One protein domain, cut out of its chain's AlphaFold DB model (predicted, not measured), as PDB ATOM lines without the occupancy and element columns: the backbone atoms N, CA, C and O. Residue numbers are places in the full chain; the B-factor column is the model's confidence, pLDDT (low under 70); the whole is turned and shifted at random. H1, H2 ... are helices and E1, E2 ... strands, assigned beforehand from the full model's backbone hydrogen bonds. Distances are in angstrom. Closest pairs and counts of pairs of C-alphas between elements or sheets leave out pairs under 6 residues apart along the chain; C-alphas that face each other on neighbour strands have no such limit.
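What this domain is: This is residues 2 to 96 of the 457 residues of an uncharacterized protein of Haloterrigena hispanica (UniProt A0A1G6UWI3). A narrow, staggered sheet, mainly the long strands E1 and E3 side by side, forms the neck of an elongated domain, with H1, H2 and H3 gathered at one end and the short strand E2, with the long loop of residues 66 to 87, at the other; E1 runs from beside H3 to E2, with which it makes a hairpin. The printed part has 95 residues, under half of them in named elements, in the order H1 H2 H3 E1 E2 E3; the class is mixed, helices and strands. The sheet's order is E2 - E1 - E3, all antiparallel. The whole is only just loose, close to compact, with a radius of gyration of the C-alphas of 15.0 A and spans of 47 by 26 by 23 A.

How they stand to each other: Inner strand E1, residues 51 to 57, pairs over residues 51 to 55 with edge strand E3, residues 88 to 92; N 53 and O 90 are 2.8 A apart, within hydrogen-bond range. Over residues 55 to 57 it pairs with edge strand E2, residues 63 to 65, where N 64 and O 56 are 2.9 A apart, within hydrogen-bond range. Residues 28 to 29 also pair with residues 90 to 91 of E3, antiparallel. H3, residues 35 to 46, only grazes the sheet with residues 38 to 45; its closest C-alphas to E1 are those of Val 45 and Glu 51, 5.6 A. H2, residues 9 to 23, only grazes it with residues 15 to 23; its closest C-alphas to E3 are those of Ser 22 and His 92, 5.6 A. With residues 11 to 14 alone, H2 touches residues 37 to 41 of H3, the closest C-alphas being those of Arg 11 and Leu 40, 6.8 A; at 72 degrees they are only just about perpendicular. H1, residues 3 to 7, and H2 touch only at the corner, closest at the C-alphas of Trp 5 and Arg 11, 4.9 A. In H1, H2 and H3 every O i to N i+4 pair is within hydrogen-bond range.

Where its parts are: E1 is 20.0 A long from C-alpha 51 at (75.205, 92.272, 97.236), E3 13.1 A and E2 6.8 A. H2 measures 20.6 A, H3 16.5 A and H1 6.2 A, the last from C-alpha 3 at (75.242, 107.077, 106.853). E3 ends with C-alpha 92 at (72.246, 89.636, 100.694).

The domain as a whole: The C-alphas farthest apart, those of Thr 7 and Cys 76, are 47.1 A apart. The printed part has no cut; the links H2 to H3 and E2 to E3 are long. Residues 67 to 69 and 81 to 84 have pLDDT under 70.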
ATOM      1  N   THR A   2      77.089 105.443 103.222       70.31
ATOM      2  CA  THR A   2      76.593 104.527 104.276       70.31
ATOM      3  C   THR A   2      75.708 105.177 105.336       70.31
ATOM      4  O   THR A   2      74.643 104.640 105.612       70.31
ATOM      5  N   ARG A   3      76.062 106.359 105.855       82.00
ATOM      6  CA  ARG A   3      75.242 107.077 106.853       82.00
ATOM      7  C   ARG A   3      73.759 107.196 106.488       82.00
ATOM      8  O   ARG A   3      72.905 106.818 107.273       82.00
ATOM      9  N   SER A   4      73.445 107.598 105.252       86.94
ATOM     10  CA  SER A   4      72.049 107.728 104.792       86.94
ATOM     11  C   SER A   4      71.264 106.413 104.766       86.94
ATOM     12  O   SER A   4      70.046 106.435 104.692       86.94
ATOM     13  N   TRP A   5      71.944 105.266 104.782       89.94
ATOM     14  CA  TRP A   5      71.310 103.955 104.885       89.94
ATOM     15  C   TRP A   5      71.009 103.543 106.326       89.94
ATOM     16  O   TRP A   5      70.230 102.618 106.536       89.94
ATOM     17  N   LEU A   6      71.611 104.230 107.297       86.00
ATOM     18  CA  LEU A   6      71.364 104.045 108.721       86.00
ATOM     19  C   LEU A   6      70.385 105.085 109.279       86.00
ATOM     20  O   LEU A   6      69.710 104.763 110.248       86.00
ATOM     21  N   THR A   7      70.284 106.269 108.662       82.00
ATOM     22  CA  THR A   7      69.494 107.404 109.175       82.00
ATOM     23  C   THR A   7      68.188 107.684 108.417       82.00
ATOM     24  O   THR A   7      67.289 108.295 108.978       82.00
ATOM     25  N   ASP A   8      68.031 107.236 107.162       87.56
ATOM     26  CA  ASP A   8      66.748 107.320 106.439       87.56
ATOM     27  C   ASP A   8      65.875 106.092 106.729       87.56
ATOM     28  O   ASP A   8      66.278 104.971 106.421       87.56
ATOM     29  N   ASP A   9      64.654 106.290 107.232       79.19
ATOM     30  CA  ASP A   9      63.745 105.211 107.656       79.19
ATOM     31  C   ASP A   9      63.526 104.116 106.601       79.19
ATOM     32  O   ASP A   9      63.491 102.919 106.910       79.19
ATOM     33  N   LYS A  10      63.363 104.494 105.326       80.38
ATOM     34  CA  LYS A  10      63.052 103.531 104.257       80.38
ATOM     35  C   LYS A  10      64.270 102.690 103.911       80.38
ATOM     36  O   LYS A  10      64.141 101.468 103.749       80.38
ATOM     37  N   ARG A  11      65.435 103.331 103.805       89.75
ATOM     38  CA  ARG A  11      66.720 102.662 103.572       89.75
ATOM     39  C   ARG A  11      67.125 101.817 104.772       89.75
ATOM     40  O   ARG A  11      67.497 100.663 104.580       89.75
ATOM     41  N   HIS A  12      66.944 102.330 105.984       86.56
ATOM     42  CA  HIS A  12      67.205 101.617 107.228       86.56
ATOM     43  C   HIS A  12      66.338 100.358 107.331       86.56
ATOM     44  O   HIS A  12      66.855  99.267 107.575       86.56
ATOM     45  N   ALA A  13      65.037 100.445 107.037       85.44
ATOM     46  CA  ALA A  13      64.160  99.275 107.013       85.44
ATOM     47  C   ALA A  13      64.577  98.239 105.948       85.44
ATOM     48  O   ALA A  13      64.549  97.037 106.217       85.44
ATOM     49  N   ALA A  14      64.984  98.685 104.749       87.56
ATOM     50  CA  ALA A  14      65.472  97.791 103.689       87.56
ATOM     51  C   ALA A  14      66.768  97.076 104.111       87.56
ATOM     52  O   ALA A  14      66.883  95.855 103.996       87.56
ATOM     53  N   LEU A  15      67.713  97.837 104.666       90.56
ATOM     54  CA  LEU A  15      68.979  97.334 105.185       90.56
ATOM     55  C   LEU A  15      68.771  96.330 106.323       90.56
ATOM     56  O   LEU A  15      69.380  95.266 106.337       90.56
ATOM     57  N   THR A  16      67.867  96.634 107.253       89.56
ATOM     58  CA  THR A  16      67.535  95.763 108.389       89.56
ATOM     59  C   THR A  16      67.056  94.398 107.913       89.56
ATOM     60  O   THR A  16      67.533  93.367 108.390       89.56
ATOM     61  N   GLN A  17      66.134  94.377 106.947       85.44
ATOM     62  CA  GLN A  17      65.579  93.137 106.416       85.44
ATOM     63  C   GLN A  17      66.660  92.269 105.762       85.44
ATOM     64  O   GLN A  17      66.726  91.069 106.040       85.44
ATOM     65  N   VAL A  18      67.517  92.854 104.916       87.88
ATOM     66  CA  VAL A  18      68.578  92.091 104.245       87.88
ATOM     67  C   VAL A  18      69.653  91.623 105.231       87.88
ATOM     68  O   VAL A  18      70.010  90.449 105.200       87.88
ATOM     69  N   LEU A  19      70.083  92.467 106.179       86.38
ATOM     70  CA  LEU A  19      71.075  92.100 107.197       86.38
ATOM     71  C   LEU A  19      70.582  90.971 108.103       86.38
ATOM     72  O   LEU A  19      71.279  89.972 108.265       86.38
ATOM     73  N   ARG A  20      69.365  91.083 108.659       85.00
ATOM     74  CA  ARG A  20      68.780  90.031 109.514       85.00
ATOM     75  C   ARG A  20      68.670  88.702 108.768       85.00
ATOM     76  O   ARG A  20      68.881  87.640 109.355       85.00
ATOM     77  N   LYS A  21      68.329  88.742 107.476       75.88
ATOM     78  CA  LYS A  21      68.215  87.536 106.652       75.88
ATOM     79  C   LYS A  21      69.588  86.917 106.373       75.88
ATOM     80  O   LYS A  21      69.730  85.710 106.551       75.88
ATOM     81  N   SER A  22      70.584  87.728 106.014       78.00
ATOM     82  CA  SER A  22      71.954  87.279 105.723       78.00
ATOM     83  C   SER A  22      72.699  86.758 106.946       78.00
ATOM     84  O   SER A  22      73.340  85.714 106.857       78.00
ATOM     85  N   LEU A  23      72.550  87.397 108.108       75.94
ATOM     86  CA  LEU A  23      73.150  86.922 109.362       75.94
ATOM     87  C   LEU A  23      72.611  85.549 109.797       75.94
ATOM     88  O   LEU A  23      73.334  84.777 110.414       75.94
ATOM     89  N   ASN A  24      71.385  85.205 109.396       76.75
ATOM     90  CA  ASN A  24      70.796  83.876 109.589       76.75
ATOM     91  C   ASN A  24      71.105  82.888 108.442       76.75
ATOM     92  O   ASN A  24      70.455  81.849 108.327       76.75
ATOM     93  N   GLY A  25      72.054  83.212 107.557       75.94
ATOM     94  CA  GLY A  25      72.449  82.369 106.423       75.94
ATOM     95  C   GLY A  25      71.451  82.344 105.260       75.94
ATOM     96  O   GLY A  25      71.503  81.439 104.429       75.94
ATOM     97  N   GLY A  26      70.518  83.298 105.202       76.62
ATOM     98  CA  GLY A  26      69.512  83.412 104.147       76.62
ATOM     99  C   GLY A  26      69.727  84.594 103.197       76.62
ATOM    100  O   GLY A  26      70.612  85.425 103.372       76.62
ATOM    101  N   SER A  27      68.845  84.705 102.205       80.88
ATOM    102  CA  SER A  27      68.793  85.817 101.249       80.88
ATOM    103  C   SER A  27      67.355  86.306 101.046       80.88
ATOM    104  O   SER A  27      66.392  85.619 101.411       80.88
ATOM    105  N   VAL A  28      67.204  87.516 100.506       84.00
ATOM    106  CA  VAL A  28      65.909  88.115 100.142       84.00
ATOM    107  C   VAL A  28      65.723  87.984  98.634       84.00
ATOM    108  O   VAL A  28      66.582  88.425  97.877       84.00
ATOM    109  N   ARG A  29      64.625  87.387  98.163       80.75
ATOM    110  CA  ARG A  29      64.410  87.188  96.720       80.75
ATOM    111  C   ARG A  29      63.676  88.370  96.105       80.75
ATOM    112  O   ARG A  29      62.669  88.811  96.643       80.75
ATOM    113  N   LYS A  30      64.107  88.819  94.923       86.44
ATOM    114  CA  LYS A  30      63.446  89.910  94.184       86.44
ATOM    115  C   LYS A  30      61.961  89.649  93.931       86.44
ATOM    116  O   LYS A  30      61.158  90.560  94.052       86.44
ATOM    117  N   SER A  31      61.591  88.402  93.636       79.25
ATOM    118  CA  SER A  31      60.199  87.995  93.393       79.25
ATOM    119  C   SER A  31      59.284  88.112  94.619       79.25
ATOM    120  O   SER A  31      58.072  88.005  94.479       79.25
ATOM    121  N   GLU A  32      59.851  88.265  95.817       82.94
ATOM    122  CA  GLU A  32      59.118  88.419  97.081       82.94
ATOM    123  C   GLU A  32      58.963  89.897  97.478       82.94
ATOM    124  O   GLU A  32      58.382  90.196  98.520       82.94
ATOM    125  N   LEU A  33      59.495  90.822  96.672       80.94
ATOM    126  CA  LEU A  33      59.534  92.252  96.960       80.94
ATOM    127  C   LEU A  33      58.590  93.036  96.048       80.94
ATOM    128  O   LEU A  33      58.395  92.703  94.882       80.94
ATOM    129  N   GLU A  34      58.041  94.125  96.582       85.44
ATOM    130  CA  GLU A  34      57.361  95.150  95.786       85.44
ATOM    131  C   GLU A  34      58.379  95.969  94.968       85.44
ATOM    132  O   GLU A  34      59.511  96.162  95.413       85.44
ATOM    133  N   ASP A  35      57.971  96.536  93.826       79.56
ATOM    134  CA  ASP A  35      58.859  97.307  92.932       79.56
ATOM    135  C   ASP A  35      59.608  98.438  93.657       79.56
ATOM    136  O   ASP A  35      60.812  98.611  93.498       79.56
ATOM    137  N   THR A  36      58.927  99.150  94.560       82.12
ATOM    138  CA  THR A  36      59.553 100.226  95.351       82.12
ATOM    139  C   THR A  36      60.652  99.723  96.293       82.12
ATOM    140  O   THR A  36      61.594 100.454  96.601       82.12
ATOM    141  N   ARG A  37      60.557  98.469  96.759       84.56
ATOM    142  CA  ARG A  37      61.609  97.806  97.539       84.56
ATOM    143  C   ARG A  37      62.729  97.322  96.631       84.56
ATOM    144  O   ARG A  37      63.881  97.442  97.027       84.56
ATOM    145  N   VAL A  38      62.421  96.840  95.429       89.81
ATOM    146  CA  VAL A  38      63.439  96.487  94.431       89.81
ATOM    147  C   VAL A  38      64.325  97.693  94.126       89.81
ATOM    148  O   VAL A  38      65.540  97.570  94.232       89.81
ATOM    149  N   ASP A  39      63.745  98.862  93.848       90.69
ATOM    150  CA  ASP A  39      64.512 100.080  93.547       90.69
ATOM    151  C   ASP A  39      65.456 100.474  94.692       90.69
ATOM    152  O   ASP A  39      66.611 100.842  94.467       90.69
ATOM    153  N   LEU A  40      64.990 100.353  95.942       92.00
ATOM    154  CA  LEU A  40      65.831 100.576  97.118       92.00
ATOM    155  C   LEU A  40      66.989  99.577  97.163       92.00
ATOM    156  O   LEU A  40      68.127  99.983  97.373       92.00
ATOM    157  N   TYR A  41      66.725  98.289  96.950       92.94
ATOM    158  CA  TYR A  41      67.755  97.252  97.007       92.94
ATOM    159  C   TYR A  41      68.785  97.399  95.885       92.94
ATOM    160  O   TYR A  41      69.977  97.295  96.161       92.94
ATOM    161  N   GLU A  42      68.364  97.714  94.658       93.69
ATOM    162  CA  GLU A  42      69.278  98.017  93.549       93.69
ATOM    163  C   GLU A  42      70.119  99.270  93.853       93.69
ATOM    164  O   GLU A  42      71.335  99.241  93.692       93.69
ATOM    165  N   SER A  43      69.529 100.318  94.443       92.62
ATOM    166  CA  SER A  43      70.310 101.457  94.948       92.62
ATOM    167  C   SER A  43      71.316 101.043  96.035       92.62
ATOM    168  O   SER A  43      72.397 101.622  96.147       92.62
ATOM    169  N   GLY A  44      70.991 100.045  96.860       91.50
ATOM    170  CA  GLY A  44      71.900  99.487  97.865       91.50
ATOM    171  C   GLY A  44      73.064  98.717  97.250       91.50
ATOM    172  O   GLY A  44      74.173  98.775  97.786       91.50
ATOM    173  N   VAL A  45      72.819  98.061  96.113       93.56
ATOM    174  CA  VAL A  45      73.838  97.396  95.293       93.56
ATOM    175  C   VAL A  45      74.782  98.417  94.674       93.56
ATOM    176  O   VAL A  45      75.994  98.286  94.827       93.56
ATOM    177  N   ASP A  46      74.249  99.490  94.088       91.62
ATOM    178  CA  ASP A  46      75.062 100.576  93.524       91.62
ATOM    179  C   ASP A  46      75.952 101.248  94.586       91.62
ATOM    180  O   ASP A  46      77.074 101.668  94.303       91.62
ATOM    181  N   ASN A  47      75.466 101.325  95.831       86.88
ATOM    182  CA  ASN A  47      76.207 101.873  96.971       86.88
ATOM    183  C   ASN A  47      77.167 100.863  97.637       86.88
ATOM    184  O   ASN A  47      77.837 101.227  98.604       86.88
ATOM    185  N   GLY A  48      77.221  99.610  97.172       88.12
ATOM    186  CA  GLY A  48      78.088  98.561  97.722       88.12
ATOM    187  C   GLY A  48      77.714  98.084  99.133       88.12
ATOM    188  O   GLY A  48      78.554  97.531  99.837       88.12
ATOM    189  N   ILE A  49      76.476  98.327  99.571       89.94
ATOM    190  CA  ILE A  49      75.969  97.930 100.899       89.94
ATOM    191  C   ILE A  49      75.201  96.607 100.820       89.94
ATOM    192  O   ILE A  49      75.167  95.834 101.781       89.94
ATOM    193  N   ILE A  50      74.580  96.351  99.672       93.00
ATOM    194  CA  ILE A  50      73.844  95.130  99.363       93.00
ATOM    195  C   ILE A  50      74.570  94.435  98.214       93.00
ATOM    196  O   ILE A  50      75.011  95.068  97.265       93.00
ATOM    197  N   GLU A  51      74.698  93.125  98.300       92.19
ATOM    198  CA  GLU A  51      75.205  92.272  97.236       92.19
ATOM    199  C   GLU A  51      74.024  91.572  96.551       92.19
ATOM    200  O   GLU A  51      72.962  91.355  97.150       92.19
ATOM    201  N   LYS A  52      74.196  91.241  95.269       91.88
ATOM    202  CA  LYS A  52      73.157  90.631  94.439       91.88
ATOM    203  C   LYS A  52      73.707  89.418  93.706       91.88
ATOM    204  O   LYS A  52      74.598  89.551  92.872       91.88
ATOM    205  N   ASP A  53      73.079  88.278  93.951       88.44
ATOM    206  CA  ASP A  53      73.296  87.046  93.206       88.44
ATOM    207  C   ASP A  53      72.213  86.876  92.146       88.44
ATOM    208  O   ASP A  53      71.011  86.925  92.428       88.44
ATOM    209  N   CYS A  54      72.651  86.630  90.918       87.38
ATOM    210  CA  CYS A  54      71.793  86.285  89.794       87.38
ATOM    211  C   CYS A  54      71.931  84.785  89.536       87.38
ATOM    212  O   CYS A  54      73.027  84.302  89.272       87.38
ATOM    213  N   ILE A  55      70.838  84.034  89.631       83.69
ATOM    214  CA  ILE A  55      70.837  82.578  89.487       83.69
ATOM    215  C   ILE A  55      69.994  82.204  88.274       83.69
ATOM    216  O   ILE A  55      68.862  82.669  88.137       83.69
ATOM    217  N   ILE A  56      70.542  81.328  87.436       85.44
ATOM    218  CA  ILE A  56      69.839  80.700  86.314       85.44
ATOM    219  C   ILE A  56      69.661  79.203  86.566       85.44
ATOM    220  O   ILE A  56      70.472  78.567  87.251       85.44
ATOM    221  N   ILE A  57      68.611  78.628  85.995       82.69
ATOM    222  CA  ILE A  57      68.380  77.189  85.951       82.69
ATOM    223  C   ILE A  57      68.874  76.694  84.597       82.69
ATOM    224  O   ILE A  57      68.283  76.952  83.555       82.69
ATOM    225  N   CYS A  58      69.979  75.958  84.613       80.25
ATOM    226  CA  CYS A  58      70.509  75.332  83.412       80.25
ATOM    227  C   CYS A  58      69.511  74.330  82.814       80.25
ATOM    228  O   CYS A  58      68.713  73.739  83.541       80.25
ATOM    229  N   SER A  59      69.633  74.040  81.519       81.19
ATOM    230  CA  SER A  59      68.882  72.983  80.824       81.19
ATOM    231  C   SER A  59      68.988  71.610  81.510       81.19
ATOM    232  O   SER A  59      68.031  70.838  81.506       81.19
ATOM    233  N   CYS A  60      70.109  71.324  82.184       78.62
ATOM    234  CA  CYS A  60      70.288  70.121  83.009       78.62
ATOM    235  C   CYS A  60      69.558  70.161  84.374       78.62
ATOM    236  O   CYS A  60      69.728  69.262  85.202       78.62
ATOM    237  N   GLY A  61      68.775  71.210  84.645       77.88
ATOM    238  CA  GLY A  61      67.996  71.414  85.868       77.88
ATOM    239  C   GLY A  61      68.805  71.887  87.079       77.88
ATOM    240  O   GLY A  61      68.286  71.902  88.198       77.88
ATOM    241  N   LYS A  62      70.085  72.240  86.904       78.69
ATOM    242  CA  LYS A  62      70.954  72.719  87.989       78.69
ATOM    243  C   LYS A  62      70.935  74.240  88.090       78.69
ATOM    244  O   LYS A  62      71.051  74.933  87.086       78.69
ATOM    245  N   TYR A  63      70.859  74.734  89.322       80.50
ATOM    246  CA  TYR A  63      70.999  76.151  89.640       80.50
ATOM    247  C   TYR A  63      72.462  76.571  89.510       80.50
ATOM    248  O   TYR A  63      73.345  75.939  90.098       80.50
ATOM    249  N   ILE A  64      72.716  77.635  88.755       81.56
ATOM    250  CA  ILE A  64      74.047  78.198  88.541       81.56
ATOM    251  C   ILE A  64      74.028  79.655  88.978       81.56
ATOM    252  O   ILE A  64      73.177  80.425  88.539       81.56
ATOM    253  N   LEU A  65      75.001  80.037  89.804       79.75
ATOM    254  CA  LEU A  65      75.310  81.439  90.054       79.75
ATOM    255  C   LEU A  65      75.951  82.049  88.801       79.75
ATOM    256  O   LEU A  65      77.027  81.604  88.380       79.75
ATOM    257  N   LEU A  66      75.287  83.047  88.225       75.00
ATOM    258  CA  LEU A  66      75.785  83.846  87.117       75.00
ATOM    259  C   LEU A  66      76.951  84.698  87.630       75.00
ATOM    260  O   LEU A  66      76.795  85.501  88.547       75.00
ATOM    261  N   SER A  67      78.132  84.499  87.055       69.88
ATOM    262  CA  SER A  67      79.341  85.255  87.382       69.88
ATOM    263  C   SER A  67      79.896  85.851  86.089       69.88
ATOM    264  O   SER A  67      79.826  85.170  85.069       69.88
ATOM    265  N   PRO A  68      80.489  87.061  86.106       65.62
ATOM    266  CA  PRO A  68      81.000  87.719  84.897       65.62
ATOM    267  C   PRO A  68      81.999  86.885  84.082       65.62
ATOM    268  O   PRO A  68      82.195  87.143  82.904       65.62
ATOM    269  N   ASN A  69      82.632  85.894  84.713       67.56
ATOM    270  CA  ASN A  69      83.661  85.049  84.108       67.56
ATOM    271  C   ASN A  69      83.177  83.615  83.836       67.56
ATOM    272  O   ASN A  69      84.005  82.715  83.718       67.56
ATOM    273  N   ARG A  70      81.863  83.363  83.851       72.00
ATOM    274  CA  ARG A  70      81.302  82.017  83.690       72.00
ATOM    275  C   ARG A  70      80.412  81.960  82.454       72.00
ATOM    276  O   ARG A  70      79.272  82.405  82.491       72.00
ATOM    277  N   ASP A  71      80.965  81.370  81.408       78.50
ATOM    278  CA  ASP A  71      80.386  81.168  80.080       78.50
ATOM    279  C   ASP A  71      79.754  79.778  79.893       78.50
ATOM    280  O   ASP A  71      78.977  79.588  78.964       78.50
ATOM    281  N   GLU A  72      80.011  78.818  80.788       82.44
ATOM    282  CA  GLU A  72      79.473  77.453  80.696       82.44
ATOM    283  C   GLU A  72      78.955  76.899  82.036       82.44
ATOM    284  O   GLU A  72      79.387  77.274  83.137       82.44
ATOM    285  N   CYS A  73      78.023  75.942  81.958       79.38
ATOM    286  CA  CYS A  73      77.546  75.196  83.113       79.38
ATOM    287  C   CYS A  73      78.625  74.234  83.639       79.38
ATOM    288  O   CYS A  73      78.971  73.270  82.957       79.38
ATOM    289  N   PRO A  74      79.051  74.337  84.911       77.06
ATOM    290  CA  PRO A  74      80.099  73.472  85.463       77.06
ATOM    291  C   PRO A  74      79.682  72.001  85.642       77.06
ATOM    292  O   PRO A  74      80.494  71.185  86.066       77.06
ATOM    293  N   GLN A  75      78.410  71.659  85.412       81.88
ATOM    294  CA  GLN A  75      77.875  70.305  85.598       81.88
ATOM    295  C   GLN A  75      77.586  69.583  84.279       81.88
ATOM    296  O   GLN A  75      77.661  68.359  84.243       81.88
ATOM    297  N   CYS A  76      77.242  70.314  83.215       84.12
ATOM    298  CA  CYS A  76      76.907  69.723  81.915       84.12
ATOM    299  C   CYS A  76      77.647  70.348  80.724       84.12
ATOM    300  O   CYS A  76      77.452  69.876  79.613       84.12
ATOM    301  N   ALA A  77      78.498  71.356  80.955       84.31
ATOM    302  CA  ALA A  77      79.269  72.085  79.943       84.31
ATOM    303  C   ALA A  77      78.430  72.804  78.866       84.31
ATOM    304  O   ALA A  77      78.966  73.245  77.857       84.31
ATOM    305  N   GLU A  78      77.117  72.948  79.073       83.94
ATOM    306  CA  GLU A  78      76.268  73.743  78.182       83.94
ATOM    307  C   GLU A  78      76.588  75.243  78.324       83.94
ATOM    308  O   GLU A  78      76.763  75.711  79.459       83.94
ATOM    309  N   PRO A  79      76.640  76.002  77.214       80.88
ATOM    310  CA  PRO A  79      76.935  77.427  77.236       80.88
ATOM    311  C   PRO A  79      75.828  78.223  77.937       80.88
ATOM    312  O   PRO A  79      74.638  77.919  77.831       80.88
ATOM    313  N   ILE A  80      76.231  79.266  78.656       78.44
ATOM    314  CA  ILE A  80      75.348  80.260  79.260       78.44
ATOM    315  C   ILE A  80      75.246  81.420  78.268       78.44
ATOM    316  O   ILE A  80      76.214  82.141  78.050       78.44
ATOM    317  N   GLU A  81      74.085  81.596  77.636       69.62
ATOM    318  CA  GLU A  81      73.896  82.684  76.673       69.62
ATOM    319  C   GLU A  81      73.837  84.046  77.385       69.62
ATOM    320  O   GLU A  81      73.065  84.211  78.334       69.62
ATOM    321  N   ASP A  82      74.551  85.053  76.866       61.03
ATOM    322  CA  ASP A  82      74.557  86.444  77.372       61.03
ATOM    323  C   ASP A  82      73.161  87.104  77.399       61.03
ATOM    324  O   ASP A  82      72.956  88.124  78.058       61.03
ATOM    325  N   THR A  83      72.179  86.537  76.693       60.59
ATOM    326  CA  THR A  83      70.789  87.028  76.681       60.59
ATOM    327  C   THR A  83      69.908  86.421  77.778       60.59
ATOM    328  O   THR A  83      68.755  86.833  77.940       60.59
ATOM    329  N   THR A  84      70.429  85.467  78.555       65.62
ATOM    330  CA  THR A  84      69.653  84.757  79.575       65.62
ATOM    331  C   THR A  84      69.359  85.685  80.750       65.62
ATOM    332  O   THR A  84      70.243  86.043  81.529       65.62
ATOM    333  N   SER A  85      68.092  86.078  80.900       73.31
ATOM    334  CA  SER A  85      67.647  86.800  82.094       73.31
ATOM    335  C   SER A  85      67.688  85.866  83.310       73.31
ATOM    336  O   SER A  85      67.279  84.713  83.188       73.31
ATOM    337  N   PRO A  86      68.158  86.326  84.483       80.56
ATOM    338  CA  PRO A  86      68.221  85.484  85.671       80.56
ATOM    339  C   PRO A  86      66.826  85.029  86.109       80.56
ATOM    340  O   PRO A  86      65.928  85.855  86.279       80.56
ATOM    341  N   ASP A  87      66.673  83.726  86.350       80.56
ATOM    342  CA  ASP A  87      65.434  83.136  86.870       80.56
ATOM    343  C   ASP A  87      65.161  83.582  88.310       80.56
ATOM    344  O   ASP A  87      64.015  83.759  88.725       80.56
ATOM    345  N   ILE A  88      66.225  83.745  89.102       84.56
ATOM    346  CA  ILE A  88      66.138  84.134  90.505       84.56
ATOM    347  C   ILE A  88      67.187  85.204  90.789       84.56
ATOM    348  O   ILE A  88      68.378  84.997  90.580       84.56
ATOM    349  N   ILE A  89      66.742  86.331  91.340       87.25
ATOM    350  CA  ILE A  89      67.619  87.368  91.888       87.25
ATOM    351  C   ILE A  89      67.519  87.317  93.410       87.25
ATOM    352  O   ILE A  89      66.414  87.364  93.962       87.25
ATOM    353  N   GLN A  90      68.664  87.208  94.080       89.44
ATOM    354  CA  GLN A  90      68.766  87.161  95.535       89.44
ATOM    355  C   GLN A  90      69.650  88.293  96.044       89.44
ATOM    356  O   GLN A  90      70.764  88.481  95.570       89.44
ATOM    357  N   TYR A  91      69.162  89.011  97.044       90.88
ATOM    358  CA  TYR A  91      69.890  90.065  97.727       90.88
ATOM    359  C   TYR A  91      70.392  89.567  99.080       90.88
ATOM    360  O   TYR A  91      69.660  88.898  99.822       90.88
ATOM    361  N   HIS A  92      71.624  89.924  99.408       90.31
ATOM    362  CA  HIS A  92      72.246  89.636 100.694       90.31
ATOM    363  C   HIS A  92      73.176  90.787 101.093       90.31
ATOM    364  O   HIS A  92      73.420  91.698 100.309       90.31
ATOM    365  N   SER A  93      73.657  90.807 102.331       90.88
ATOM    366  CA  SER A  93      74.618  91.823 102.762       90.88
ATOM    367  C   SER A  93      75.539  91.285 103.845       90.88
ATOM    368  O   SER A  93      75.087  90.808 104.886       90.88
ATOM    369  N   ASN A  94      76.842  91.428 103.604       88.12
ATOM    370  CA  ASN A  94      77.902  91.161 104.573       88.12
ATOM    371  C   ASN A  94      78.407  92.448 105.242       88.12
ATOM    372  O   ASN A  94      79.428  92.439 105.930       88.12
ATOM    373  N   ALA A  95      77.707  93.570 105.038       86.81
ATOM    374  CA  ALA A  95      78.166  94.882 105.474       86.81
ATOM    375  C   ALA A  95      78.201  95.030 107.006       86.81
ATOM    376  O   ALA A  95      78.846  95.944 107.508       86.81
ATOM    377  N   TYR A  96      77.551  94.145 107.769       89.00
ATOM    378  CA  TYR A  96      77.565  94.175 109.232       89.00
ATOM    379  C   TYR A  96      78.751  93.377 109.843       89.00
ATOM    380  O   TYR A  96      78.993  92.221 109.480       89.00
TER     381      TYR A  96